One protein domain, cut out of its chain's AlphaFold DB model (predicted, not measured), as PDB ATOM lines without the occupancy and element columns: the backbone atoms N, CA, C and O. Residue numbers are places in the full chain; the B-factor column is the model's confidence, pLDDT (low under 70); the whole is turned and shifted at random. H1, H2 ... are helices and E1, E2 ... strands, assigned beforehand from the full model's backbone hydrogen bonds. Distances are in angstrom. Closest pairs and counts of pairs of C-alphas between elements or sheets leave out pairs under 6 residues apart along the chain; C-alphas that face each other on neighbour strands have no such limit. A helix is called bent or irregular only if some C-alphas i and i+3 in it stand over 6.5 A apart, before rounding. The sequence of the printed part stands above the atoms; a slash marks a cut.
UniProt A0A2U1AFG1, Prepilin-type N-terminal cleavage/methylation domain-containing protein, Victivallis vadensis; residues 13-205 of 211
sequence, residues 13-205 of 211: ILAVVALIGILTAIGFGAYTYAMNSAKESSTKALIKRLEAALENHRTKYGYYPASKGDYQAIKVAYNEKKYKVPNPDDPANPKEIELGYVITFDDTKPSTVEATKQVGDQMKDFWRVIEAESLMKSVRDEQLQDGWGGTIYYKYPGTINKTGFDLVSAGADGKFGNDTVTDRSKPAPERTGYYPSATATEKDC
ATOM      1  N   ILE A  13      24.925 -63.364  81.448       93.00
ATOM      2  CA  ILE A  13      25.705 -62.125  81.359       93.00
ATOM      3  C   ILE A  13      27.166 -62.430  81.008       93.00
ATOM      4  O   ILE A  13      27.736 -61.744  80.162       93.00
ATOM      5  N   LEU A  14      27.753 -63.488  81.581       94.06
ATOM      6  CA  LEU A  14      29.128 -63.905  81.295       94.06
ATOM      7  C   LEU A  14      29.313 -64.351  79.836       94.06
ATOM      8  O   LEU A  14      30.287 -63.962  79.192       94.06
ATOM      9  N   ALA A  15      28.364 -65.112  79.288       94.81
ATOM     10  CA  ALA A  15      28.391 -65.520  77.887       94.81
ATOM     11  C   ALA A  15      28.277 -64.314  76.935       94.81
ATOM     12  O   ALA A  15      29.000 -64.243  75.942       94.81
ATOM     13  N   VAL A  16      27.421 -63.335  77.254       95.88
ATOM     14  CA  VAL A  16      27.231 -62.128  76.430       95.88
ATOM     15  C   VAL A  16      28.488 -61.261  76.405       95.88
ATOM     16  O   VAL A  16      28.922 -60.860  75.325       95.88
ATOM     17  N   VAL A  17      29.116 -60.997  77.555       95.69
ATOM     18  CA  VAL A  17      30.342 -60.180  77.579       95.69
ATOM     19  C   VAL A  17      31.516 -60.887  76.896       95.69
ATOM     20  O   VAL A  17      32.300 -60.226  76.216       95.69
ATOM     21  N   ALA A  18      31.598 -62.222  76.982       96.19
ATOM     22  CA  ALA A  18      32.590 -63.005  76.246       96.19
ATOM     23  C   ALA A  18      32.385 -62.903  74.722       96.19
ATOM     24  O   ALA A  18      33.344 -62.670  73.984       96.19
ATOM     25  N   LEU A  19      31.138 -63.002  74.245       96.31
ATOM     26  CA  LEU A  19      30.810 -62.850  72.822       96.31
ATOM     27  C   LEU A  19      31.088 -61.433  72.305       96.31
ATOM     28  O   LEU A  19      31.678 -61.280  71.234       96.31
ATOM     29  N   ILE A  20      30.723 -60.395  73.066       96.19
ATOM     30  CA  ILE A  20      31.021 -58.999  72.705       96.19
ATOM     31  C   ILE A  20      32.540 -58.778  72.641       96.19
ATOM     32  O   ILE A  20      33.015 -58.120  71.716       96.19
ATOM     33  N   GLY A  21      33.322 -59.368  73.553       95.81
ATOM     34  CA  GLY A  21      34.787 -59.280  73.526       95.81
ATOM     35  C   GLY A  21      35.404 -59.847  72.242       95.81
ATOM     36  O   GLY A  21      36.255 -59.209  71.625       95.81
ATOM     37  N   ILE A  22      34.927 -61.005  71.780       94.88
ATOM     38  CA  ILE A  22      35.422 -61.628  70.539       94.88
ATOM     39  C   ILE A  22      35.015 -60.801  69.310       94.88
ATOM     40  O   ILE A  22      35.843 -60.534  68.436       94.88
ATOM     41  N   LEU A  23      33.755 -60.356  69.248       95.12
ATOM     42  CA  LEU A  23      33.251 -59.565  68.122       95.12
ATOM     43  C   LEU A  23      33.938 -58.199  68.016       95.12
ATOM     44  O   LEU A  23      34.251 -57.757  66.912       95.12
ATOM     45  N   THR A  24      34.207 -57.543  69.145       93.38
ATOM     46  CA  THR A  24      34.890 -56.242  69.161       93.38
ATOM     47  C   THR A  24      36.349 -56.359  68.714       93.38
ATOM     48  O   THR A  24      36.797 -55.519  67.933       93.38
ATOM     49  N   ALA A  25      37.066 -57.420  69.112       90.06
ATOM     50  CA  ALA A  25      38.448 -57.655  68.686       90.06
ATOM     51  C   ALA A  25      38.582 -57.799  67.158       90.06
ATOM     52  O   ALA A  25      39.449 -57.172  66.548       90.06
ATOM     53  N   ILE A  26      37.697 -58.575  66.525       91.56
ATOM     54  CA  ILE A  26      37.697 -58.760  65.063       91.56
ATOM     55  C   ILE A  26      37.189 -57.495  64.358       91.56
ATOM     56  O   ILE A  26      37.773 -57.046  63.367       91.56
ATOM     57  N   GLY A  27      36.116 -56.896  64.884       89.81
ATOM     58  CA  GLY A  27      35.478 -55.721  64.295       89.81
ATOM     59  C   GLY A  27      36.419 -54.523  64.176       89.81
ATOM     60  O   GLY A  27      36.393 -53.828  63.162       89.81
ATOM     61  N   PHE A  28      37.298 -54.308  65.160       86.44
ATOM     62  CA  PHE A  28      38.214 -53.165  65.159       86.44
ATOM     63  C   PHE A  28      39.265 -53.232  64.033       86.44
ATOM     64  O   PHE A  28      39.519 -52.234  63.352       86.44
ATOM     65  N   GLY A  29      39.840 -54.413  63.777       82.38
ATOM     66  CA  GLY A  29      40.826 -54.602  62.705       82.38
ATOM     67  C   GLY A  29      40.223 -54.410  61.309       82.38
ATOM     68  O   GLY A  29      40.761 -53.668  60.489       82.38
ATOM     69  N   ALA A  30      39.054 -55.004  61.058       85.38
ATOM     70  CA  ALA A  30      38.358 -54.852  59.779       85.38
ATOM     71  C   ALA A  30      37.903 -53.401  59.530       85.38
ATOM     72  O   ALA A  30      38.024 -52.896  58.411       85.38
ATOM     73  N   TYR A  31      37.427 -52.713  60.575       87.12
ATOM     74  CA  TYR A  31      37.004 -51.313  60.498       87.12
ATOM     75  C   TYR A  31      38.152 -50.381  60.091       87.12
ATOM     76  O   TYR A  31      38.000 -49.577  59.171       87.12
ATOM     77  N   THR A  32      39.314 -50.504  60.740       83.56
ATOM     78  CA  THR A  32      40.481 -49.650  60.452       83.56
ATOM     79  C   THR A  32      41.023 -49.865  59.037       83.56
ATOM     80  O   THR A  32      41.307 -48.887  58.344       83.56
ATOM     81  N   TYR A  33      41.089 -51.114  58.566       84.06
ATOM     82  CA  TYR A  33      41.502 -51.439  57.197       84.06
ATOM     83  C   TYR A  33      40.563 -50.837  56.141       84.06
ATOM     84  O   TYR A  33      41.012 -50.131  55.235       84.06
ATOM     85  N   ALA A  34      39.251 -51.059  56.283       86.94
ATOM     86  CA  ALA A  34      38.258 -50.525  55.353       86.94
ATOM     87  C   ALA A  34      38.264 -48.987  55.335       86.94
ATOM     88  O   ALA A  34      38.193 -48.374  54.269       86.94
ATOM     89  N   MET A  35      38.409 -48.360  56.506       86.12
ATOM     90  CA  MET A  35      38.475 -46.906  56.619       86.12
ATOM     91  C   MET A  35      39.733 -46.338  55.954       86.12
ATOM     92  O   MET A  35      39.644 -45.337  55.249       86.12
ATOM     93  N   ASN A  36      40.898 -46.968  56.129       85.06
ATOM     94  CA  ASN A  36      42.138 -46.511  55.496       85.06
ATOM     95  C   ASN A  36      42.076 -46.609  53.966       85.06
ATOM     96  O   ASN A  36      42.454 -45.658  53.287       85.06
ATOM     97  N   SER A  37      41.517 -47.694  53.424       85.38
ATOM     98  CA  SER A  37      41.304 -47.827  51.977       85.38
ATOM     99  C   SER A  37      40.337 -46.762  51.434       85.38
ATOM    100  O   SER A  37      40.588 -46.160  50.387       85.38
ATOM    101  N   ALA A  38      39.264 -46.457  52.172       87.69
ATOM    102  CA  ALA A  38      38.328 -45.399  51.796       87.69
ATOM    103  C   ALA A  38      38.989 -44.009  51.792       87.69
ATOM    104  O   ALA A  38      38.770 -43.233  50.861       87.69
ATOM    105  N   LYS A  39      39.831 -43.713  52.793       87.25
ATOM    106  CA  LYS A  39      40.601 -42.460  52.886       87.25
ATOM    107  C   LYS A  39      41.602 -42.303  51.744       87.25
ATOM    108  O   LYS A  39      41.742 -41.211  51.190       87.25
ATOM    109  N   GLU A  40      42.263 -43.388  51.354       85.88
ATOM    110  CA  GLU A  40      43.166 -43.394  50.205       85.88
ATOM    111  C   GLU A  40      42.408 -43.099  48.911       85.88
ATOM    112  O   GLU A  40      42.780 -42.197  48.157       85.88
ATOM    113  N   SER A  41      41.287 -43.791  48.686       87.56
ATOM    114  CA  SER A  41      40.446 -43.554  47.513       87.56
ATOM    115  C   SER A  41      39.895 -42.126  47.473       87.56
ATOM    116  O   SER A  41      39.852 -41.529  46.398       87.56
ATOM    117  N   SER A  42      39.479 -41.561  48.613       86.94
ATOM    118  CA  SER A  42      38.974 -40.184  48.659       86.94
ATOM    119  C   SER A  42      40.068 -39.165  48.363       86.94
ATOM    120  O   SER A  42      39.818 -38.204  47.641       86.94
ATOM    121  N   THR A  43      41.281 -39.393  48.873       87.06
ATOM    122  CA  THR A  43      42.437 -38.513  48.643       87.06
ATOM    123  C   THR A  43      42.848 -38.531  47.174       87.06
ATOM    124  O   THR A  43      42.973 -37.475  46.560       87.06
ATOM    125  N   LYS A  44      42.941 -39.718  46.560       86.75
ATOM    126  CA  LYS A  44      43.228 -39.847  45.121       86.75
ATOM    127  C   LYS A  44      42.170 -39.158  44.258       86.75
ATOM    128  O   LYS A  44      42.510 -38.478  43.295       86.75
ATOM    129  N   ALA A  45      40.890 -39.309  44.596       87.69
ATOM    130  CA  ALA A  45      39.811 -38.644  43.867       87.69
ATOM    131  C   ALA A  45      39.868 -37.116  44.016       87.69
ATOM    132  O   ALA A  45      39.680 -36.393  43.039       87.69
ATOM    133  N   LEU A  46      40.143 -36.626  45.226       87.94
ATOM    134  CA  LEU A  46      40.303 -35.206  45.524       87.94
ATOM    135  C   LEU A  46      41.424 -34.574  44.690       87.94
ATOM    136  O   LEU A  46      41.223 -33.539  44.061       87.94
ATOM    137  N   ILE A  47      42.576 -35.235  44.639       87.81
ATOM    138  CA  ILE A  47      43.747 -34.773  43.894       87.81
ATOM    139  C   ILE A  47      43.474 -34.767  42.389       87.81
ATOM    140  O   ILE A  47      43.683 -33.746  41.744       87.81
ATOM    141  N   LYS A  48      42.897 -35.837  41.831       88.50
ATOM    142  CA  LYS A  48      42.531 -35.869  40.404       88.50
ATOM    143  C   LYS A  48      41.574 -34.745  40.006       88.50
ATOM    144  O   LYS A  48      41.648 -34.214  38.901       88.50
ATOM    145  N   ARG A  49      40.663 -34.364  40.905       87.81
ATOM    146  CA  ARG A  49      39.770 -33.218  40.686       87.81
ATOM    147  C   ARG A  49      40.529 -31.892  40.718       87.81
ATOM    148  O   ARG A  49      40.236 -31.028  39.895       87.81
ATOM    149  N   LEU A  50      41.497 -31.732  41.625       89.56
ATOM    150  CA  LEU A  50      42.390 -30.567  41.644       89.56
ATOM    151  C   LEU A  50      43.195 -30.457  40.351       89.56
ATOM    152  O   LEU A  50      43.240 -29.381  39.765       89.56
ATOM    153  N   GLU A  51      43.773 -31.558  39.878       89.19
ATOM    154  CA  GLU A  51      44.520 -31.605  38.617       89.19
ATOM    155  C   GLU A  51      43.645 -31.191  37.437       89.19
ATOM    156  O   GLU A  51      44.018 -30.304  36.673       89.19
ATOM    157  N   ALA A  52      42.442 -31.762  37.327       90.19
ATOM    158  CA  ALA A  52      41.495 -31.400  36.278       90.19
ATOM    159  C   ALA A  52      41.094 -29.915  36.343       90.19
ATOM    160  O   ALA A  52      40.973 -29.255  35.308       90.19
ATOM    161  N   ALA A  53      40.904 -29.370  37.547       89.50
ATOM    162  CA  ALA A  53      40.574 -27.962  37.740       89.50
ATOM    163  C   ALA A  53      41.748 -27.035  37.378       89.50
ATOM    164  O   ALA A  53      41.540 -26.028  36.699       89.50
ATOM    165  N   LEU A  54      42.977 -27.392  37.764       90.25
ATOM    166  CA  LEU A  54      44.201 -26.665  37.416       90.25
ATOM    167  C   LEU A  54      44.477 -26.713  35.910       90.25
ATOM    168  O   LEU A  54      44.825 -25.690  35.319       90.25
ATOM    169  N   GLU A  55      44.262 -27.857  35.265       90.25
ATOM    170  CA  GLU A  55      44.446 -28.003  33.819       90.25
ATOM    171  C   GLU A  55      43.393 -27.226  33.028       90.25
ATOM    172  O   GLU A  55      43.712 -26.541  32.053       90.25
ATOM    173  N   ASN A  56      42.137 -27.244  33.479       91.06
ATOM    174  CA  ASN A  56      41.103 -26.410  32.878       91.06
ATOM    175  C   ASN A  56      41.406 -24.916  33.081       91.06
ATOM    176  O   ASN A  56      41.264 -24.119  32.153       91.06
ATOM    177  N   HIS A  57      41.903 -24.531  34.261       88.69
ATOM    178  CA  HIS A  57      42.349 -23.162  34.513       88.69
ATOM    179  C   HIS A  57      43.461 -22.747  33.541       88.69
ATOM    180  O   HIS A  57      43.368 -21.692  32.914       88.69
ATOM    181  N   ARG A  58      44.476 -23.596  33.339       89.50
ATOM    182  CA  ARG A  58      45.524 -23.345  32.344       89.50
ATOM    183  C   ARG A  58      44.964 -23.264  30.928       89.50
ATOM    184  O   ARG A  58      45.336 -22.357  30.194       89.50
ATOM    185  N   THR A  59      44.071 -24.168  30.544       91.81
ATOM    186  CA  THR A  59      43.464 -24.179  29.205       91.81
ATOM    187  C   THR A  59      42.685 -22.891  28.938       91.81
ATOM    188  O   THR A  59      42.740 -22.344  27.838       91.81
ATOM    189  N   LYS A  60      41.981 -22.375  29.951       90.25
ATOM    190  CA  LYS A  60      41.126 -21.194  29.821       90.25
ATOM    191  C   LYS A  60      41.876 -19.866  29.942       90.25
ATOM    192  O   LYS A  60      41.537 -18.922  29.234       90.25
ATOM    193  N   TYR A  61      42.864 -19.780  30.832       87.44
ATOM    194  CA  TYR A  61      43.549 -18.523  31.171       87.44
ATOM    195  C   TYR A  61      45.020 -18.482  30.745       87.44
ATOM    196  O   TYR A  61      45.639 -17.423  30.788       87.44
ATOM    197  N   GLY A  62      45.581 -19.606  30.299       88.75
ATOM    198  CA  GLY A  62      46.938 -19.714  29.757       88.75
ATOM    199  C   GLY A  62      48.036 -19.978  30.789       88.75
ATOM    200  O   GLY A  62      49.195 -20.109  30.404       88.75
ATOM    201  N   TYR A  63      47.712 -20.068  32.082       89.19
ATOM    202  CA  TYR A  63      48.695 -20.258  33.155       89.19
ATOM    203  C   TYR A  63      48.134 -21.063  34.339       89.19
ATOM    204  O   TYR A  63      46.923 -21.071  34.584       89.19
ATOM    205  N   TYR A  64      49.024 -21.714  35.096       89.94
ATOM    206  CA  TYR A  64      48.697 -22.244  36.422       89.94
ATOM    207  C   TYR A  64      48.879 -21.159  37.495       89.94
ATOM    208  O   TYR A  64      49.783 -20.327  37.360       89.94
ATOM    209  N   PRO A  65      48.064 -21.153  38.566       88.75
ATOM    210  CA  PRO A  65      48.240 -20.233  39.690       88.75
ATOM    211  C   PRO A  65      49.661 -20.315  40.268       88.75
ATOM    212  O   PRO A  65      50.146 -21.404  40.543       88.75
ATOM    213  N   ALA A  66      50.362 -19.198  40.450       85.81
ATOM    214  CA  ALA A  66      51.716 -19.225  41.011       85.81
ATOM    215  C   ALA A  66      51.697 -19.468  42.523       85.81
ATOM    216  O   ALA A  66      50.866 -18.895  43.226       85.81
ATOM    217  N   SER A  67      52.630 -20.285  43.020       85.88
ATOM    218  CA  SER A  67      52.879 -20.400  44.457       85.88
ATOM    219  C   SER A  67      53.926 -19.379  44.891       85.88
ATOM    220  O   SER A  67      54.862 -19.048  44.159       85.88
ATOM    221  N   LYS A  68      53.786 -18.857  46.111       83.25
ATOM    222  CA  LYS A  68      54.765 -17.924  46.667       83.25
ATOM    223  C   LYS A  68      55.956 -18.699  47.232       83.25
ATOM    224  O   LYS A  68      55.907 -19.182  48.358       83.25
ATOM    225  N   GLY A  69      57.032 -18.785  46.457       81.06
ATOM    226  CA  GLY A  69      58.258 -19.470  46.867       81.06
ATOM    227  C   GLY A  69      58.110 -20.989  46.814       81.06
ATOM    228  O   GLY A  69      57.999 -21.561  45.730       81.06
ATOM    229  N   ASP A  70      58.143 -21.627  47.981       81.88
ATOM    230  CA  ASP A  70      58.076 -23.081  48.104       81.88
ATOM    231  C   ASP A  70      56.635 -23.600  48.066       81.88
ATOM    232  O   ASP A  70      55.738 -22.961  47.517       81.88
ATOM    233  N   TYR A  71      56.434 -24.812  48.569       83.38
ATOM    234  CA  TYR A  71      55.139 -25.459  48.578       83.38
ATOM    235  C   TYR A  71      54.217 -24.782  49.568       83.38
ATOM    236  O   TYR A  71      54.560 -24.566  50.730       83.38
ATOM    237  N   GLN A  72      53.026 -24.480  49.077       85.81
ATOM    238  CA  GLN A  72      52.025 -23.728  49.795       85.81
ATOM    239  C   GLN A  72      50.805 -24.588  50.056       85.81
ATOM    240  O   GLN A  72      50.368 -25.350  49.194       85.81
ATOM    241  N   ALA A  73      50.250 -24.458  51.257       87.25
ATOM    242  CA  ALA A  73      48.985 -25.090  51.587       87.25
ATOM    243  C   ALA A  73      47.889 -24.540  50.669       87.25
ATOM    244  O   ALA A  73      47.739 -23.320  50.543       87.25
ATOM    245  N   ILE A  74      47.103 -25.432  50.068       88.31
ATOM    246  CA  ILE A  74      45.920 -25.026  49.309       88.31
ATOM    247  C   ILE A  74      44.871 -24.570  50.315       88.31
ATOM    248  O   ILE A  74      44.364 -25.376  51.104       88.31
ATOM    249  N   LYS A  75      44.550 -23.276  50.296       88.38
ATOM    250  CA  LYS A  75      43.562 -22.698  51.206       88.38
ATOM    251  C   LYS A  75      42.257 -22.454  50.467       88.38
ATOM    252  O   LYS A  75      42.256 -22.001  49.327       88.38
ATOM    253  N   VAL A  76      41.144 -22.751  51.120       85.88
ATOM    254  CA  VAL A  76      39.792 -22.570  50.604       85.88
ATOM    255  C   VAL A  76      38.943 -21.934  51.690       85.88
ATOM    256  O   VAL A  76      38.755 -22.515  52.757       85.88
ATOM    257  N   ALA A  77      38.397 -20.754  51.419       82.38
ATOM    258  CA  ALA A  77      37.456 -20.112  52.327       82.38
ATOM    259  C   ALA A  77      36.409 -19.318  51.551       82.38
ATOM    260  O   ALA A  77      36.600 -18.966  50.384       82.38
ATOM    261  N   TYR A  78      35.284 -19.048  52.205       77.12
ATOM    262  CA  TYR A  78      34.261 -18.180  51.643       77.12
ATOM    263  C   TYR A  78      34.747 -16.729  51.653       77.12
ATOM    264  O   TYR A  78      35.235 -16.239  52.673       77.12
ATOM    265  N   ASN A  79      34.614 -16.036  50.525       75.25
ATOM    266  CA  ASN A  79      34.890 -14.611  50.455       75.25
ATOM    267  C   ASN A  79      33.579 -13.830  50.575       75.25
ATOM    268  O   ASN A  79      32.737 -13.838  49.678       75.25
ATOM    269  N   GLU A  80      33.432 -13.134  51.700       68.81
ATOM    270  CA  GLU A  80      32.255 -12.326  52.025       68.81
ATOM    271  C   GLU A  80      32.196 -10.998  51.246       68.81
ATOM    272  O   GLU A  80      31.182 -10.297  51.276       68.81
ATOM    273  N   LYS A  81      33.271 -10.616  50.539       68.50
ATOM    274  CA  LYS A  81      33.322  -9.350  49.802       68.50
ATOM    275  C   LYS A  81      32.493  -9.426  48.520       68.50
ATOM    276  O   LYS A  81      32.648 -10.320  47.687       68.50
ATOM    277  N   LYS A  82      31.657  -8.406  48.329       71.19
ATOM    278  CA  LYS A  82      30.887  -8.180  47.100       71.19
ATOM    279  C   LYS A  82      31.722  -7.398  46.095       71.19
ATOM    280  O   LYS A  82      32.394  -6.436  46.466       71.19
ATOM    281  N   TYR A  83      31.648  -7.778  44.825       68.88
ATOM    282  CA  TYR A  83      32.274  -7.031  43.736       68.88
ATOM    283  C   TYR A  83      31.238  -6.366  42.850       68.88
ATOM    284  O   TYR A  83      30.187  -6.930  42.548       68.88
ATOM    285  N   LYS A  84      31.582  -5.150  42.421       68.88
ATOM    286  CA  LYS A  84      30.795  -4.328  41.508       68.88
ATOM    287  C   LYS A  84      31.200  -4.661  40.078       68.88
ATOM    288  O   LYS A  84      32.288  -4.296  39.639       68.88
ATOM    289  N   VAL A  85      30.338  -5.359  39.347       66.50
ATOM    290  CA  VAL A  85      30.497  -5.549  37.900       66.50
ATOM    291  C   VAL A  85      29.715  -4.482  37.146       66.50
ATOM    292  O   VAL A  85      28.565  -4.217  37.501       66.50
ATOM    293  N   PRO A  86      30.290  -3.896  36.081       70.38
ATOM    294  CA  PRO A  86      29.544  -3.027  35.180       70.38
ATOM    295  C   PRO A  86      28.291  -3.751  34.687       70.38
ATOM    296  O   PRO A  86      28.389  -4.858  34.149       70.38
ATOM    297  N   ASN A  87      27.126  -3.151  34.922       72.25
ATOM    298  CA  ASN A  87      25.867  -3.687  34.439       72.25
ATOM    299  C   ASN A  87      25.698  -3.255  32.970       72.25
ATOM    300  O   ASN A  87      25.668  -2.052  32.708       72.25
ATOM    301  N   PRO A  88      25.627  -4.194  32.007       67.81
ATOM    302  CA  PRO A  88      25.448  -3.847  30.599       67.81
ATOM    303  C   PRO A  88      24.113  -3.137  30.325       67.81
ATOM    304  O   PRO A  88      24.040  -2.359  29.379       67.81
ATOM    305  N   ASP A  89      23.100  -3.358  31.169       77.94
ATOM    306  CA  ASP A  89      21.771  -2.755  31.028       77.94
ATOM    307  C   ASP A  89      21.663  -1.375  31.710       77.94
ATOM    308  O   ASP A  89      20.791  -0.581  31.369       77.94
ATOM    309  N   ASP A  90      22.554  -1.069  32.663       77.75
ATOM    310  CA  ASP A  90      22.607   0.210  33.385       77.75
ATOM    311  C   ASP A  90      24.056   0.553  33.799       77.75
ATOM    312  O   ASP A  90      24.506   0.186  34.891       77.75
ATOM    313  N   PRO A  91      24.820   1.272  32.958       74.81
ATOM    314  CA  PRO A  91      26.211   1.608  33.252       74.81
ATOM    315  C   PRO A  91      26.383   2.577  34.435       74.81
ATOM    316  O   PRO A  91      27.503   2.718  34.928       74.81
ATOM    317  N   ALA A  92      25.313   3.228  34.913       78.56
ATOM    318  CA  ALA A  92      25.363   4.095  36.091       78.56
ATOM    319  C   ALA A  92      25.272   3.298  37.407       78.56
ATOM    320  O   ALA A  92      25.785   3.755  38.428       78.56
ATOM    321  N   ASN A  93      24.684   2.095  37.379       75.62
ATOM    322  CA  ASN A  93      24.503   1.234  38.548       75.62
ATOM    323  C   ASN A  93      25.182  -0.135  38.347       75.62
ATOM    324  O   ASN A  93      24.557  -1.082  37.858       75.62
ATOM    325  N   PRO A  94      26.463  -0.286  38.737       73.75
ATOM    326  CA  PRO A  94      27.139  -1.574  38.662       73.75
ATOM    327  C   PRO A  94      26.480  -2.600  39.598       73.75
ATOM    328  O   PRO A  94      26.150  -2.302  40.746       73.75
ATOM    329  N   LYS A  95      26.311  -3.829  39.107       75.62
ATOM    330  CA  LYS A  95      25.676  -4.934  39.829       75.62
ATOM    331  C   LYS A  95      26.644  -5.523  40.855       75.62
ATOM    332  O   LYS A  95      27.781  -5.850  40.522       75.62
ATOM    333  N   GLU A  96      26.182  -5.696  42.088       71.88
ATOM    334  CA  GLU A  96      26.936  -6.385  43.136       71.88
ATOM    335  C   GLU A  96      26.709  -7.894  43.049       71.88
ATOM    336  O   GLU A  96      25.570  -8.365  43.024       71.88
ATOM    337  N   ILE A  97      27.791  -8.660  42.993       67.62
ATOM    338  CA  ILE A  97      27.759 -10.124  43.033       67.62
ATOM    339  C   ILE A  97      28.786 -10.637  44.039       67.62
ATOM    340  O   ILE A  97      29.780  -9.974  44.333       67.62
ATOM    341  N   GLU A  98      28.511 -11.809  44.604       67.50
ATOM    342  CA  GLU A  98      29.368 -12.478  45.585       67.50
ATOM    343  C   GLU A  98      30.332 -13.429  44.865       67.50
ATOM    344  O   GLU A  98      29.976 -14.058  43.860       67.50
ATOM    345  N   LEU A  99      31.591 -13.472  45.315       65.38
ATOM    346  CA  LEU A  99      32.615 -14.342  44.722       65.38
ATOM    347  C   LEU A  99      32.389 -15.812  45.075       65.38
ATOM    348  O   LEU A  99      32.739 -16.687  44.285       65.38
ATOM    349  N   GLY A 100      31.788 -16.075  46.235       72.69
ATOM    350  CA  GLY A 100      31.633 -17.419  46.764       72.69
ATOM    351  C   GLY A 100      32.922 -17.934  47.407       72.69
ATOM    352  O   GLY A 100      33.658 -17.184  48.050       72.69
ATOM    353  N   TYR A 101      33.190 -19.229  47.244       74.19
ATOM    354  CA  TYR A 101      34.412 -19.864  47.739       74.19
ATOM    355  C   TYR A 101      35.611 -19.493  46.875       74.19
ATOM    356  O   TYR A 101      35.571 -19.627  45.653       74.19
ATOM    357  N   VAL A 102      36.681 -19.051  47.528       78.12
ATOM    358  CA  VAL A 102      37.949 -18.684  46.905       78.12
ATOM    359  C   VAL A 102      39.006 -19.695  47.311       78.12
ATOM    360  O   VAL A 102      39.124 -20.039  48.487       78.12
ATOM    361  N   ILE A 103      39.763 -20.159  46.322       84.12
ATOM    362  CA  ILE A 103      40.899 -21.056  46.487       84.12
ATOM    363  C   ILE A 103      42.170 -20.248  46.249       84.12
ATOM    364  O   ILE A 103      42.300 -19.592  45.214       84.12
ATOM    365  N   THR A 104      43.096 -20.278  47.203       83.69
ATOM    366  CA  THR A 104      44.397 -19.615  47.089       83.69
ATOM    367  C   THR A 104      45.526 -20.634  47.119       83.69
ATOM    368  O   THR A 104      45.465 -21.666  47.791       83.69
ATOM    369  N   PHE A 105      46.563 -20.319  46.346       85.19
ATOM    370  CA  PHE A 105      47.755 -21.144  46.147       85.19
ATOM    371  C   PHE A 105      49.035 -20.420  46.598       85.19
ATOM    372  O   PHE A 105      50.135 -20.957  46.497       85.19
ATOM    373  N   ASP A 106      48.899 -19.184  47.084       78.25
ATOM    374  CA  ASP A 106      49.979 -18.235  47.338       78.25
ATOM    375  C   ASP A 106      49.958 -17.721  48.781       78.25
ATOM    376  O   ASP A 106      50.183 -16.547  49.032       78.25
ATOM    377  N   ASP A 107      49.682 -18.586  49.755       74.12
ATOM    378  CA  ASP A 107      49.684 -18.274  51.193       74.12
ATOM    379  C   ASP A 107      48.680 -17.201  51.669       74.12
ATOM    380  O   ASP A 107      48.376 -17.118  52.866       74.12
ATOM    381  N   THR A 108      48.125 -16.411  50.750       76.56
ATOM    382  CA  THR A 108      47.145 -15.370  51.016       76.56
ATOM    383  C   THR A 108      45.893 -15.989  51.609       76.56
ATOM    384  O   THR A 108      45.447 -17.077  51.226       76.56
ATOM    385  N   LYS A 109      45.311 -15.297  52.590       74.00
ATOM    386  CA  LYS A 109      44.023 -15.719  53.131       74.00
ATOM    387  C   LYS A 109      42.964 -15.509  52.047       74.00
ATOM    388  O   LYS A 109      42.894 -14.391  51.519       74.00
ATOM    389  N   PRO A 110      42.104 -16.495  51.747       69.62
ATOM    390  CA  PRO A 110      41.111 -16.347  50.681       69.62
ATOM    391  C   PRO A 110      40.142 -15.169  50.898       69.62
ATOM    392  O   PRO A 110      39.673 -14.561  49.939       69.62
ATOM    393  N   SER A 111      39.921 -14.769  52.156       65.00
ATOM    394  CA  SER A 111      39.138 -13.585  52.552       65.00
ATOM    395  C   SER A 111      39.787 -12.236  52.197       65.00
ATOM    396  O   SER A 111      39.116 -11.200  52.141       65.00
ATOM    397  N   THR A 112      41.098 -12.220  51.947       68.31
ATOM    398  CA  THR A 112      41.853 -11.003  51.605       68.31
ATOM    399  C   THR A 112      41.966 -10.759  50.107       68.31
ATOM    400  O   THR A 112      42.257  -9.629  49.720       68.31
ATOM    401  N   VAL A 113      41.659 -11.762  49.277       70.06
ATOM    402  CA  VAL A 113      41.715 -11.661  47.815       70.06
ATOM    403  C   VAL A 113      40.773 -10.561  47.331       70.06
ATOM    404  O   VAL A 113      39.588 -10.526  47.686       70.06
ATOM    405  N   GLU A 114      41.315  -9.635  46.540       66.75
ATOM    406  CA  GLU A 114      40.537  -8.553  45.951       66.75
ATOM    407  C   GLU A 114      39.560  -9.100  44.917       66.75
ATOM    408  O   GLU A 114      39.909  -9.851  44.002       66.75
ATOM    409  N   ALA A 115      38.304  -8.699  45.068       61.56
ATOM    410  CA  ALA A 115      37.224  -9.188  44.244       61.56
ATOM    411  C   ALA A 115      37.183  -8.446  42.906       61.56
ATOM    412  O   ALA A 115      36.486  -7.446  42.741       61.56
ATOM    413  N   THR A 116      37.959  -8.938  41.940       62.62
ATOM    414  CA  THR A 116      37.911  -8.475  40.548       62.62
ATOM    415  C   THR A 116      37.012  -9.383  39.707       62.62
ATOM    416  O   THR A 116      36.855 -10.569  39.999       62.62
ATOM    417  N   LYS A 117      36.427  -8.845  38.624       63.16
ATOM    418  CA  LYS A 117      35.574  -9.619  37.699       63.16
ATOM    419  C   LYS A 117      36.298 -10.858  37.152       63.16
ATOM    420  O   LYS A 117      35.716 -11.933  37.101       63.16
ATOM    421  N   GLN A 118      37.577 -10.709  36.799       68.00
ATOM    422  CA  GLN A 118      38.401 -11.800  36.274       68.00
ATOM    423  C   GLN A 118      38.626 -12.903  37.311       68.00
ATOM    424  O   GLN A 118      38.419 -14.070  36.992       68.00
ATOM    425  N   VAL A 119      38.965 -12.538  38.554       69.56
ATOM    426  CA  VAL A 119      39.149 -13.499  39.654       69.56
ATOM    427  C   VAL A 119      37.833 -14.204  39.991       69.56
ATOM    428  O   VAL A 119      37.824 -15.407  40.223       69.56
ATOM    429  N   GLY A 120      36.708 -13.486  39.959       69.12
ATOM    430  CA  GLY A 120      35.388 -14.078  40.177       69.12
ATOM    431  C   GLY A 120      34.997 -15.099  39.118       69.12
ATOM    432  O   GLY A 120      34.507 -16.173  39.461       69.12
ATOM    433  N   ASP A 121      35.242 -14.801  37.844       74.06
ATOM    434  CA  ASP A 121      34.952 -15.731  36.752       74.06
ATOM    435  C   ASP A 121      35.905 -16.942  36.791       74.06
ATOM    436  O   ASP A 121      35.448 -18.081  36.707       74.06
ATOM    437  N   GLN A 122      37.203 -16.711  37.033       80.19
ATOM    438  CA  GLN A 122      38.209 -17.760  37.253       80.19
ATOM    439  C   GLN A 122      37.799 -18.724  38.360       80.19
ATOM    440  O   GLN A 122      37.809 -19.941  38.170       80.19
ATOM    441  N   MET A 123      37.401 -18.179  39.507       77.88
ATOM    442  CA  MET A 123      37.081 -18.983  40.674       77.88
ATOM    443  C   MET A 123      35.770 -19.745  40.504       77.88
ATOM    444  O   MET A 123      35.693 -20.907  40.886       77.88
ATOM    445  N   LYS A 124      34.758 -19.149  39.862       79.12
ATOM    446  CA  LYS A 124      33.503 -19.845  39.535       79.12
ATOM    447  C   LYS A 124      33.730 -21.032  38.609       79.12
ATOM    448  O   LYS A 124      33.150 -22.095  38.825       79.12
ATOM    449  N   ASP A 125      34.562 -20.866  37.584       81.69
ATOM    450  CA  ASP A 125      34.880 -21.955  36.668       81.69
ATOM    451  C   ASP A 125      35.704 -23.048  37.332       81.69
ATOM    452  O   ASP A 125      35.392 -24.227  37.164       81.69
ATOM    453  N   PHE A 126      36.698 -22.670  38.132       81.88
ATOM    454  CA  PHE A 126      37.486 -23.618  38.908       81.88
ATOM    455  C   PHE A 126      36.597 -24.412  39.881       81.88
ATOM    456  O   PHE A 126      36.627 -25.643  39.913       81.88
ATOM    457  N   TRP A 127      35.724 -23.709  40.606       79.75
ATOM    458  CA  TRP A 127      34.787 -24.277  41.575       79.75
ATOM    459  C   TRP A 127      33.752 -25.215  40.941       79.75
ATOM    460  O   TRP A 127      33.348 -26.213  41.542       79.75
ATOM    461  N   ARG A 128      33.344 -24.937  39.699       82.38
ATOM    462  CA  ARG A 128      32.447 -25.806  38.926       82.38
ATOM    463  C   ARG A 128      33.103 -27.135  38.556       82.38
ATOM    464  O   ARG A 128      32.430 -28.158  38.554       82.38
ATOM    465  N   VAL A 129      34.388 -27.119  38.212       82.62
ATOM    466  CA  VAL A 129      35.108 -28.308  37.721       82.62
ATOM    467  C   VAL A 129      35.432 -29.272  38.853       82.62
ATOM    468  O   VAL A 129      35.389 -30.483  38.671       82.62
ATOM    469  N   ILE A 130      35.734 -28.733  40.028       79.56
ATOM    470  CA  ILE A 130      36.247 -29.505  41.156       79.56
ATOM    471  C   ILE A 130      35.155 -30.194  41.997       79.56
ATOM    472  O   ILE A 130      35.468 -30.909  42.946       79.56
ATOM    473  N   GLU A 131      33.879 -29.995  41.641       75.69
ATOM    474  CA  GLU A 131      32.693 -30.466  42.373       75.69
ATOM    475  C   GLU A 131      32.648 -29.956  43.826       75.69
ATOM    476  O   GLU A 131      32.898 -30.685  44.790       75.69
ATOM    477  N   ALA A 132      32.280 -28.678  43.960       65.69
ATOM    478  CA  ALA A 132      32.100 -27.884  45.182       65.69
ATOM    479  C   ALA A 132      31.829 -28.648  46.496       65.69
ATOM    480  O   ALA A 132      32.506 -28.447  47.506       65.69
ATOM    481  N   GLU A 133      30.828 -29.525  46.509       73.12
ATOM    482  CA  GLU A 133      30.384 -30.209  47.727       73.12
ATOM    483  C   GLU A 133      31.386 -31.250  48.228       73.12
ATOM    484  O   GLU A 133      31.497 -31.486  49.434       73.12
ATOM    485  N   SER A 134      32.121 -31.889  47.317       73.69
ATOM    486  CA  SER A 134      33.108 -32.894  47.699       73.69
ATOM    487  C   SER A 134      34.357 -32.255  48.288       73.69
ATOM    488  O   SER A 134      34.963 -32.860  49.169       73.69
ATOM    489  N   LEU A 135      34.727 -31.055  47.833       78.44
ATOM    490  CA  LEU A 135      35.855 -30.319  48.398       78.44
ATOM    491  C   LEU A 135      35.579 -29.839  49.812       78.44
ATOM    492  O   LEU A 135      36.418 -29.999  50.689       78.44
ATOM    493  N   MET A 136      34.395 -29.272  50.047       78.56
ATOM    494  CA  MET A 136      34.049 -28.691  51.347       78.56
ATOM    495  C   MET A 136      34.090 -29.713  52.481       78.56
ATOM    496  O   MET A 136      34.450 -29.382  53.608       78.56
ATOM    497  N   LYS A 137      33.816 -30.987  52.184       83.12
ATOM    498  CA  LYS A 137      33.952 -32.077  53.161       83.12
ATOM    499  C   LYS A 137      35.391 -32.270  53.641       83.12
ATOM    500  O   LYS A 137      35.578 -32.688  54.785       83.12
ATOM    501  N   SER A 138      36.361 -31.925  52.803       84.38
ATOM    502  CA  SER A 138      37.799 -32.063  53.032       84.38
ATOM    503  C   SER A 138      38.479 -30.774  53.497       84.38
ATOM    504  O   SER A 138      39.665 -30.803  53.800       84.38
ATOM    505  N   VAL A 139      37.768 -29.647  53.584       86.50
ATOM    506  CA  VAL A 139      38.345 -28.386  54.076       86.50
ATOM    507  C   VAL A 139      38.183 -28.286  55.594       86.50
ATOM    508  O   VAL A 139      37.089 -28.489  56.131       86.50
ATOM    509  N   ARG A 140      39.274 -27.991  56.300       84.31
ATOM    510  CA  ARG A 140      39.320 -27.740  57.751       84.31
ATOM    511  C   ARG A 140      40.277 -26.583  58.007       84.31
ATOM    512  O   ARG A 140      41.335 -26.540  57.396       84.31
ATOM    513  N   ASP A 141      39.890 -25.646  58.868       83.38
ATOM    514  CA  ASP A 141      40.680 -24.441  59.173       83.38
ATOM    515  C   ASP A 141      41.152 -23.688  57.916       83.38
ATOM    516  O   ASP A 141      42.302 -23.273  57.805       83.38
ATOM    517  N   GLU A 142      40.251 -23.561  56.936       84.50
ATOM    518  CA  GLU A 142      40.516 -22.984  55.610       84.50
ATOM    519  C   GLU A 142      41.561 -23.740  54.779       84.50
ATOM    520  O   GLU A 142      41.893 -23.292  53.691       84.50
ATOM    521  N   GLN A 143      42.085 -24.874  55.235       87.19
ATOM    522  CA  GLN A 143      43.060 -25.683  54.513       87.19
ATOM    523  C   GLN A 143      42.394 -26.907  53.906       87.19
ATOM    524  O   GLN A 143      41.557 -27.568  54.528       87.19
ATOM    525  N   LEU A 144      42.776 -27.229  52.676       88.94
ATOM    526  CA  LEU A 144      42.343 -28.461  52.046       88.94
ATOM    527  C   LEU A 144      43.140 -29.636  52.613       88.94
ATOM    528  O   LEU A 144      44.370 -29.636  52.556       88.94
ATOM    529  N   GLN A 145      42.436 -30.633  53.144       89.31
ATOM    530  CA  GLN A 145      43.032 -31.806  53.765       89.31
ATOM    531  C   GLN A 145      42.753 -33.094  52.983       89.31
ATOM    532  O   GLN A 145      41.722 -33.252  52.325       89.31
ATOM    533  N   ASP A 146      43.672 -34.042  53.099       88.31
ATOM    534  CA  ASP A 146      43.507 -35.419  52.654       88.31
ATOM    535  C   ASP A 146      42.553 -36.225  53.561       88.31
ATOM    536  O   ASP A 146      42.050 -35.751  54.583       88.31
ATOM    537  N   GLY A 147      42.298 -37.486  53.202       85.56
ATOM    538  CA  GLY A 147      41.407 -38.382  53.949       85.56
ATOM    539  C   GLY A 147      41.871 -38.702  55.377       85.56
ATOM    540  O   GLY A 147      41.079 -39.174  56.198       85.56
ATOM    541  N   TRP A 148      43.132 -38.439  55.708       84.44
ATOM    542  CA  TRP A 148      43.698 -38.634  57.041       84.44
ATOM    543  C   TRP A 148      43.790 -37.318  57.837       84.44
ATOM    544  O   TRP A 148      44.276 -37.341  58.967       84.44
ATOM    545  N   GLY A 149      43.349 -36.182  57.278       85.00
ATOM    546  CA  GLY A 149      43.364 -34.860  57.923       85.00
ATOM    547  C   GLY A 149      44.654 -34.050  57.737       85.00
ATOM    548  O   GLY A 149      44.983 -33.218  58.573       85.00
ATOM    549  N   GLY A 150      45.429 -34.336  56.695       84.50
ATOM    550  CA  GLY A 150      46.747 -33.755  56.439       84.50
ATOM    551  C   GLY A 150      46.645 -32.752  55.313       84.50
ATOM    552  O   GLY A 150      45.925 -32.993  54.348       84.50
ATOM    553  N   THR A 151      47.317 -31.618  55.444       87.81
ATOM    554  CA  THR A 151      47.174 -30.522  54.488       87.81
ATOM    555  C   THR A 151      47.751 -30.902  53.127       87.81
ATOM    556  O   THR A 151      48.818 -31.509  53.036       87.81
ATOM    557  N   ILE A 152      47.032 -30.547  52.061       87.31
ATOM    558  CA  ILE A 152      47.489 -30.715  50.682       87.31
ATOM    559  C   ILE A 152      48.305 -29.492  50.283       87.31
ATOM    560  O   ILE A 152      47.866 -28.345  50.436       87.31
ATOM    561  N   TYR A 153      49.485 -29.756  49.737       87.38
ATOM    562  CA  TYR A 153      50.431 -28.739  49.313       87.38
ATOM    563  C   TYR A 153      50.497 -28.638  47.794       87.38
ATOM    564  O   TYR A 153      50.363 -29.629  47.077       87.38
ATOM    565  N   TYR A 154      50.739 -27.421  47.323       88.94
ATOM    566  CA  TYR A 154      50.838 -27.063  45.918       88.94
ATOM    567  C   TYR A 154      52.102 -26.252  45.651       88.94
ATOM    568  O   TYR A 154      52.461 -25.378  46.444       88.94
ATOM    569  N   LYS A 155      52.741 -26.482  44.501       87.56
ATOM    570  CA  LYS A 155      53.813 -25.614  44.009       87.56
ATOM    571  C   LYS A 155      53.757 -25.430  42.500       87.56
ATOM    572  O   LYS A 155      53.639 -26.401  41.756       87.56
ATOM    573  N   TYR A 156      53.919 -24.187  42.055       87.31
ATOM    574  CA  TYR A 156      54.138 -23.845  40.654       87.31
ATOM    575  C   TYR A 156      55.095 -22.648  40.524       87.31
ATOM    576  O   TYR A 156      54.815 -21.598  41.113       87.31
ATOM    577  N   PRO A 157      56.171 -22.754  39.717       88.31
ATOM    578  CA  PRO A 157      56.595 -23.937  38.953       88.31
ATOM    579  C   PRO A 157      57.012 -25.106  39.860       88.31
ATOM    580  O   PRO A 157      57.612 -24.891  40.915       88.31
ATOM    581  N   GLY A 158      56.662 -26.332  39.460       84.62
ATOM    582  CA  GLY A 158      56.956 -27.549  40.219       84.62
ATOM    583  C   GLY A 158      58.460 -27.759  40.418       84.62
ATOM    584  O   GLY A 158      59.277 -27.420  39.557       84.62
ATOM    585  N   THR A 159      58.837 -28.318  41.568       80.31
ATOM    586  CA  THR A 159      60.218 -28.755  41.835       80.31
ATOM    587  C   THR A 159      60.512 -30.043  41.079       80.31
ATOM    588  O   THR A 159      61.595 -30.192  40.509       80.31
ATOM    589  N   ILE A 160      59.534 -30.953  41.057       76.81
ATOM    590  CA  ILE A 160      59.645 -32.255  40.398       76.81
ATOM    591  C   ILE A 160      59.167 -32.105  38.959       76.81
ATOM    592  O   ILE A 160      59.939 -32.290  38.013       76.81
ATOM    593  N   ASN A 161      57.933 -31.632  38.780       82.62
ATOM    594  CA  ASN A 161      57.382 -31.338  37.466       82.62
ATOM    595  C   ASN A 161      57.773 -29.929  37.018       82.62
ATOM    596  O   ASN A 161      56.989 -28.984  37.092       82.62
ATOM    597  N   LYS A 162      58.994 -29.784  36.493       80.81
ATOM    598  CA  LYS A 162      59.550 -28.482  36.063       80.81
ATOM    599  C   LYS A 162      58.701 -27.740  35.023       80.81
ATOM    600  O   LYS A 162      58.775 -26.520  34.924       80.81
ATOM    601  N   THR A 163      57.933 -28.470  34.216       83.00
ATOM    602  CA  THR A 163      57.059 -27.922  33.161       83.00
ATOM    603  C   THR A 163      55.606 -27.744  33.607       83.00
ATOM    604  O   THR A 163      54.768 -27.310  32.813       83.00
ATOM    605  N   GLY A 164      55.294 -28.111  34.848       87.38
ATOM    606  CA  GLY A 164      53.952 -28.112  35.408       87.38
ATOM    607  C   GLY A 164      53.957 -27.650  36.859       87.38
ATOM    608  O   GLY A 164      54.803 -26.858  37.276       87.38
ATOM    609  N   PHE A 165      52.968 -28.121  37.603       89.44
ATOM    610  CA  PHE A 165      52.831 -27.913  39.039       89.44
ATOM    611  C   PHE A 165      53.120 -29.219  39.777       89.44
ATOM    612  O   PHE A 165      53.177 -30.267  39.149       89.44
ATOM    613  N   ASP A 166      53.245 -29.159  41.097       86.88
ATOM    614  CA  ASP A 166      53.283 -30.332  41.967       86.88
ATOM    615  C   ASP A 166      52.117 -30.270  42.961       86.88
ATOM    616  O   ASP A 166      51.820 -29.203  43.508       86.88
ATOM    617  N   LEU A 167      51.482 -31.418  43.210       88.25
ATOM    618  CA  LEU A 167      50.504 -31.624  44.281       88.25
ATOM    619  C   LEU A 167      51.006 -32.721  45.209       88.25
ATOM    620  O   LEU A 167      51.443 -33.774  44.738       88.25
ATOM    621  N   VAL A 168      50.955 -32.466  46.515       84.00
ATOM    622  CA  VAL A 168      51.560 -33.363  47.506       84.00
ATOM    623  C   VAL A 168      50.640 -33.556  48.701       84.00
ATOM    624  O   VAL A 168      50.070 -32.593  49.221       84.00
ATOM    625  N   SER A 169      50.517 -34.806  49.142       85.50
ATOM    626  CA  SER A 169      49.748 -35.208  50.320       85.50
ATOM    627  C   SER A 169      50.558 -36.205  51.131       85.50
ATOM    628  O   SER A 169      51.040 -37.180  50.585       85.50
ATOM    629  N   ALA A 170      50.624 -36.002  52.444       78.62
ATOM    630  CA  ALA A 170      51.377 -36.850  53.367       78.62
ATOM    631  C   ALA A 170      50.768 -38.248  53.609       78.62
ATOM    632  O   ALA A 170      51.076 -38.870  54.617       78.62
ATOM    633  N   GLY A 171      49.774 -38.684  52.827       78.81
ATOM    634  CA  GLY A 171      49.235 -40.049  52.879       78.81
ATOM    635  C   GLY A 171      48.845 -40.594  54.267       78.81
ATOM    636  O   GLY A 171      48.436 -39.874  55.173       78.81
ATOM    637  N   ALA A 172      48.923 -41.910  54.455       77.62
ATOM    638  CA  ALA A 172      48.522 -42.548  55.714       77.62
ATOM    639  C   ALA A 172      49.541 -42.373  56.853       77.62
ATOM    640  O   ALA A 172      49.159 -42.412  58.025       77.62
ATOM    641  N   ASP A 173      50.817 -42.201  56.522       71.69
ATOM    642  CA  ASP A 173      51.914 -42.082  57.484       71.69
ATOM    643  C   ASP A 173      52.074 -40.647  58.016       71.69
ATOM    644  O   ASP A 173      52.639 -40.433  59.093       71.69
ATOM    645  N   GLY A 174      51.489 -39.664  57.327       74.19
ATOM    646  CA  GLY A 174      51.539 -38.260  57.706       74.19
ATOM    647  C   GLY A 174      52.932 -37.665  57.589       74.19
ATOM    648  O   GLY A 174      53.208 -36.667  58.258       74.19
ATOM    649  N   LYS A 175      53.798 -38.283  56.791       73.12
ATOM    650  CA  LYS A 175      55.167 -37.835  56.577       73.12
ATOM    651  C   LYS A 175      55.355 -37.517  55.106       73.12
ATOM    652  O   LYS A 175      54.525 -37.840  54.275       73.12
ATOM    653  N   PHE A 176      56.416 -36.775  54.842       71.06
ATOM    654  CA  PHE A 176      56.842 -36.439  53.503       71.06
ATOM    655  C   PHE A 176      58.246 -37.038  53.363       71.06
ATOM    656  O   PHE A 176      59.230 -36.448  53.813       71.06
ATOM    657  N   GLY A 177      58.306 -38.256  52.822       60.69
ATOM    658  CA  GLY A 177      59.521 -38.877  52.297       60.69
ATOM    659  C   GLY A 177      60.509 -39.520  53.272       60.69
ATOM    660  O   GLY A 177      60.221 -39.784  54.437       60.69
ATOM    661  N   ASN A 178      61.685 -39.819  52.704       55.16
ATOM    662  CA  ASN A 178      62.516 -41.026  52.870       55.16
ATOM    663  C   ASN A 178      62.492 -41.775  54.230       55.16
ATOM    664  O   ASN A 178      63.306 -41.559  55.129       55.16
ATOM    665  N   ASP A 179      61.551 -42.718  54.306       53.06
ATOM    666  CA  ASP A 179      61.660 -44.153  54.641       53.06
ATOM    667  C   ASP A 179      62.386 -44.654  55.909       53.06
ATOM    668  O   ASP A 179      62.474 -45.863  56.134       53.06
ATOM    669  N   THR A 180      62.821 -43.796  56.837       53.03
ATOM    670  CA  THR A 180      63.321 -44.284  58.146       53.03
ATOM    671  C   THR A 180      62.201 -44.688  59.116       53.03
ATOM    672  O   THR A 180      62.442 -44.871  60.310       53.03
ATOM    673  N   VAL A 181      60.954 -44.785  58.647       50.81
ATOM    674  CA  VAL A 181      59.764 -44.959  59.486       50.81
ATOM    675  C   VAL A 181      59.088 -46.274  59.127       50.81
ATOM    676  O   VAL A 181      58.366 -46.390  58.145       50.81
ATOM    677  N   THR A 182      59.316 -47.280  59.965       51.03
ATOM    678  CA  THR A 182      58.836 -48.652  59.755       51.03
ATOM    679  C   THR A 182      57.356 -48.849  60.092       51.03
ATOM    680  O   THR A 182      56.789 -49.877  59.737       51.03
ATOM    681  N   ASP A 183      56.720 -47.894  60.780       54.44
ATOM    682  CA  ASP A 183      55.298 -47.960  61.126       54.44
ATOM    683  C   ASP A 183      54.487 -46.933  60.325       54.44
ATOM    684  O   ASP A 183      54.239 -45.814  60.770       54.44
ATOM    685  N   ARG A 184      54.072 -47.345  59.123       55.66
ATOM    686  CA  ARG A 184      53.169 -46.589  58.238       55.66
ATOM    687  C   ARG A 184      51.690 -46.740  58.632       55.66
ATOM    688  O   ARG A 184      50.808 -46.262  57.927       55.66
ATOM    689  N   SER A 185      51.389 -47.447  59.730       54.59
ATOM    690  CA  SER A 185      50.007 -47.759  60.129       54.59
ATOM    691  C   SER A 185      49.322 -46.640  60.919       54.59
ATOM    692  O   SER A 185      48.111 -46.713  61.157       54.59
ATOM    693  N   LYS A 186      50.069 -45.599  61.316       55.94
ATOM    694  CA  LYS A 186      49.559 -44.472  62.102       55.94
ATOM    695  C   LYS A 186      50.031 -43.129  61.534       55.94
ATOM    696  O   LYS A 186      51.239 -42.936  61.412       55.94
ATOM    697  N   PRO A 187      49.109 -42.184  61.277       56.72
ATOM    698  CA  PRO A 187      49.480 -40.848  60.833       56.72
ATOM    699  C   PRO A 187      50.234 -40.096  61.936       56.72
ATOM    700  O   PRO A 187      49.854 -40.159  63.110       56.72
ATOM    701  N   ALA A 188      51.293 -39.377  61.562       61.09
ATOM    702  CA  ALA A 188      52.017 -38.483  62.463       61.09
ATOM    703  C   ALA A 188      51.085 -37.403  63.070       61.09
ATOM    704  O   ALA A 188      50.134 -36.978  62.413       61.09
ATOM    705  N   PRO A 189      51.338 -36.941  64.312       57.91
ATOM    706  CA  PRO A 189      50.479 -35.961  64.985       57.91
ATOM    707  C   PRO A 189      50.526 -34.564  64.344       57.91
ATOM    708  O   PRO A 189      49.519 -33.864  64.345       57.91
ATOM    709  N   GLU A 190      51.663 -34.171  63.762       59.94
ATOM    710  CA  GLU A 190      51.844 -32.891  63.070       59.94
ATOM    711  C   GLU A 190      52.071 -33.159  61.577       59.94
ATOM    712  O   GLU A 190      53.180 -33.443  61.133       59.94
ATOM    713  N   ARG A 191      50.986 -33.130  60.795       67.69
ATOM    714  CA  ARG A 191      50.972 -33.445  59.350       67.69
ATOM    715  C   ARG A 191      51.219 -32.193  58.501       67.69
ATOM    716  O   ARG A 191      50.472 -31.913  57.567       67.69
ATOM    717  N   THR A 192      52.208 -31.391  58.903       59.88
ATOM    718  CA  THR A 192      52.391 -29.997  58.451       59.88
ATOM    719  C   THR A 192      53.771 -29.686  57.854       59.88
ATOM    720  O   THR A 192      53.982 -28.577  57.359       59.88
ATOM    721  N   GLY A 193      54.726 -30.620  57.904       58.72
ATOM    722  CA  GLY A 193      56.105 -30.391  57.455       58.72
ATOM    723  C   GLY A 193      56.353 -30.865  56.027       58.72
ATOM    724  O   GLY A 193      56.393 -32.060  55.806       58.72
ATOM    725  N   TYR A 194      56.562 -29.952  55.081       64.31
ATOM    726  CA  TYR A 194      56.817 -30.265  53.668       64.31
ATOM    727  C   TYR A 194      58.334 -30.393  53.343       64.31
ATOM    728  O   TYR A 194      59.175 -29.921  54.109       64.31
ATOM    729  N   TYR A 195      58.709 -30.997  52.202       60.59
ATOM    730  CA  TYR A 195      60.100 -31.087  51.721       60.59
ATOM    731  C   TYR A 195      60.789 -29.713  51.515       60.59
ATOM    732  O   TYR A 195      60.229 -28.812  50.890       60.59
ATOM    733  N   PRO A 196      62.057 -29.531  51.913       56.88
ATOM    734  CA  PRO A 196      62.828 -28.365  51.487       56.88
ATOM    735  C   PRO A 196      63.049 -28.418  49.966       56.88
ATOM    736  O   PRO A 196      63.628 -29.364  49.428       56.88
ATOM    737  N   SER A 197      62.580 -27.396  49.249       56.19
ATOM    738  CA  SER A 197      62.439 -27.451  47.789       56.19
ATOM    739  C   SER A 197      63.746 -27.518  46.991       56.19
ATOM    740  O   SER A 197      63.723 -27.795  45.795       56.19
ATOM    741  N   ALA A 198      64.891 -27.270  47.629       54.75
ATOM    742  CA  ALA A 198      66.195 -27.284  46.972       54.75
ATOM    743  C   ALA A 198      66.791 -28.696  46.812       54.75
ATOM    744  O   ALA A 198      67.735 -28.864  46.043       54.75
ATOM    745  N   THR A 199      66.274 -29.698  47.534       56.47
ATOM    746  CA  THR A 199      66.861 -31.053  47.583       56.47
ATOM    747  C   THR A 199      65.877 -32.174  47.259       56.47
ATOM    748  O   THR A 199      66.292 -33.326  47.211       56.47
ATOM    749  N   ALA A 200      64.594 -31.867  47.048       58.66
ATOM    750  CA  ALA A 200      63.572 -32.869  46.761       58.66
ATOM    751  C   ALA A 200      63.802 -33.513  45.381       58.66
ATOM    752  O   ALA A 200      63.835 -32.822  44.360       58.66
ATOM    753  N   THR A 201      63.968 -34.837  45.355       61.59
ATOM    754  CA  THR A 201      64.063 -35.640  44.127       61.59
ATOM    755  C   THR A 201      62.868 -36.582  44.017       61.59
ATOM    756  O   THR A 201      62.273 -36.929  45.029       61.59
ATOM    757  N   GLU A 202      62.529 -37.041  42.805       60.06
ATOM    758  CA  GLU A 202      61.405 -37.972  42.565       60.06
ATOM    759  C   GLU A 202      61.468 -39.221  43.464       60.06
ATOM    760  O   GLU A 202      60.450 -39.720  43.925       60.06
ATOM    761  N   LYS A 203      62.684 -39.685  43.782       59.38
ATOM    762  CA  LYS A 203      62.925 -40.846  44.642       59.38
ATOM    763  C   LYS A 203      62.608 -40.595  46.120       59.38
ATOM    764  O   LYS A 203      62.310 -41.544  46.836       59.38
ATOM    765  N   ASP A 204      62.705 -39.350  46.572       55.28
ATOM    766  CA  ASP A 204      62.432 -38.977  47.959       55.28
ATOM    767  C   ASP A 204      60.960 -38.618  48.180       55.28
ATOM    768  O   ASP A 204      60.596 -38.323  49.313       55.28
ATOM    769  N   CYS A 205      60.140 -38.616  47.121       58.16
ATOM    770  CA  CYS A 205      58.805 -38.032  47.115       58.16
ATOM    771  C   CYS A 205      57.717 -38.979  46.575       58.16
ATOM    772  O   CYS A 205      56.958 -38.604  45.681       58.16
TER     773      CYS A 205
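Overview. This is residues 13 to 205 of the 211 residues of the protein "Prepilin-type N-terminal cleavage/methylation domain-containing protein" of Victivallis vadensis (UniProt A0A2U1AFG1). One very long helix, H1, runs along one side of a loose body and sticks out beyond it as an arm with residues 13 to 31; toward the other end a long, bent hairpin, E1 and E2, has H2 packed between it and the last part of H1. The rest is largely loops around the short hairpin E3 and E4. The printed part has 193 residues, with three named helices and four named strands in the order H1 E1 E2 H2 H3 E3 E4, and each of its two sheets is an antiparallel pair. The class is mixed, helices and strands, with under half of the residues in named elements. The whole is loose, with a radius of gyration of the C-alphas of 21.3 A, and flat in outline, spanning 81 by 48 by 25 A.

Arrangement. Start at the hairpin of E1, residues 75 to 85, and E2, residues 95 to 104, antiparallel neighbours with two N and O pairs, among others, within hydrogen-bond range: N 79 and O 100 are 2.9 A apart, and N 85 and O 95 are 2.9 A apart. E1 bends by 67 degrees at residue 80 and E2 by 62 degrees at residue 101. Look next at H2, residues 117 to 129, whose closest C-alphas to E2 are Gly 120 and Leu 99, 5.3 A apart. H1, residues 13 to 61, touches H2 with residues 49 to 57 alone, closest at the C-alphas of Ala 53 and Phe 126, 5.5 A, at a steep tilt of 44 degrees, opposite ways. H3, residues 132 to 136, is close to H1 but not clearly touching, its nearest C-alphas being Leu 135 and Leu 46, 7.2 A. The second hairpin is E3, residues 153 to 155, and E4, residues 166 to 168, with N 153 and O 168 2.9 A apart; E3 is apart from H1 and H2. Residues 72 to 73 pair antiparallel with residues 153 to 154 of E3. Each O i to N i+4 pair is within hydrogen-bond range in H2 and H3, and 44 of 45 are in H1.

Along the chain. Find C-alpha 13 at (25.705, -62.125, 81.359); from there H1 runs 68.8 A, with a kink of 26 degrees near residue 27, to C-alpha 61 at (43.549, -18.523, 31.171). E1 spans 25.3 A, E2 24.9 A and H2 18.7 A. E4 ends at C-alpha 168, (51.560, -33.363, 47.506).

Size, cuts and confidence. The farthest C-alphas, Leu 14 and Ala 92, are 81.7 A apart. The printed part has no cut. The links H1 to E1, E2 to H2 and H3 to E3 are long, and residues 169 to 205 hold no named element. Mean pLDDT of the printed part is 78.4; 49 residues are under 70, among them 177 to 205.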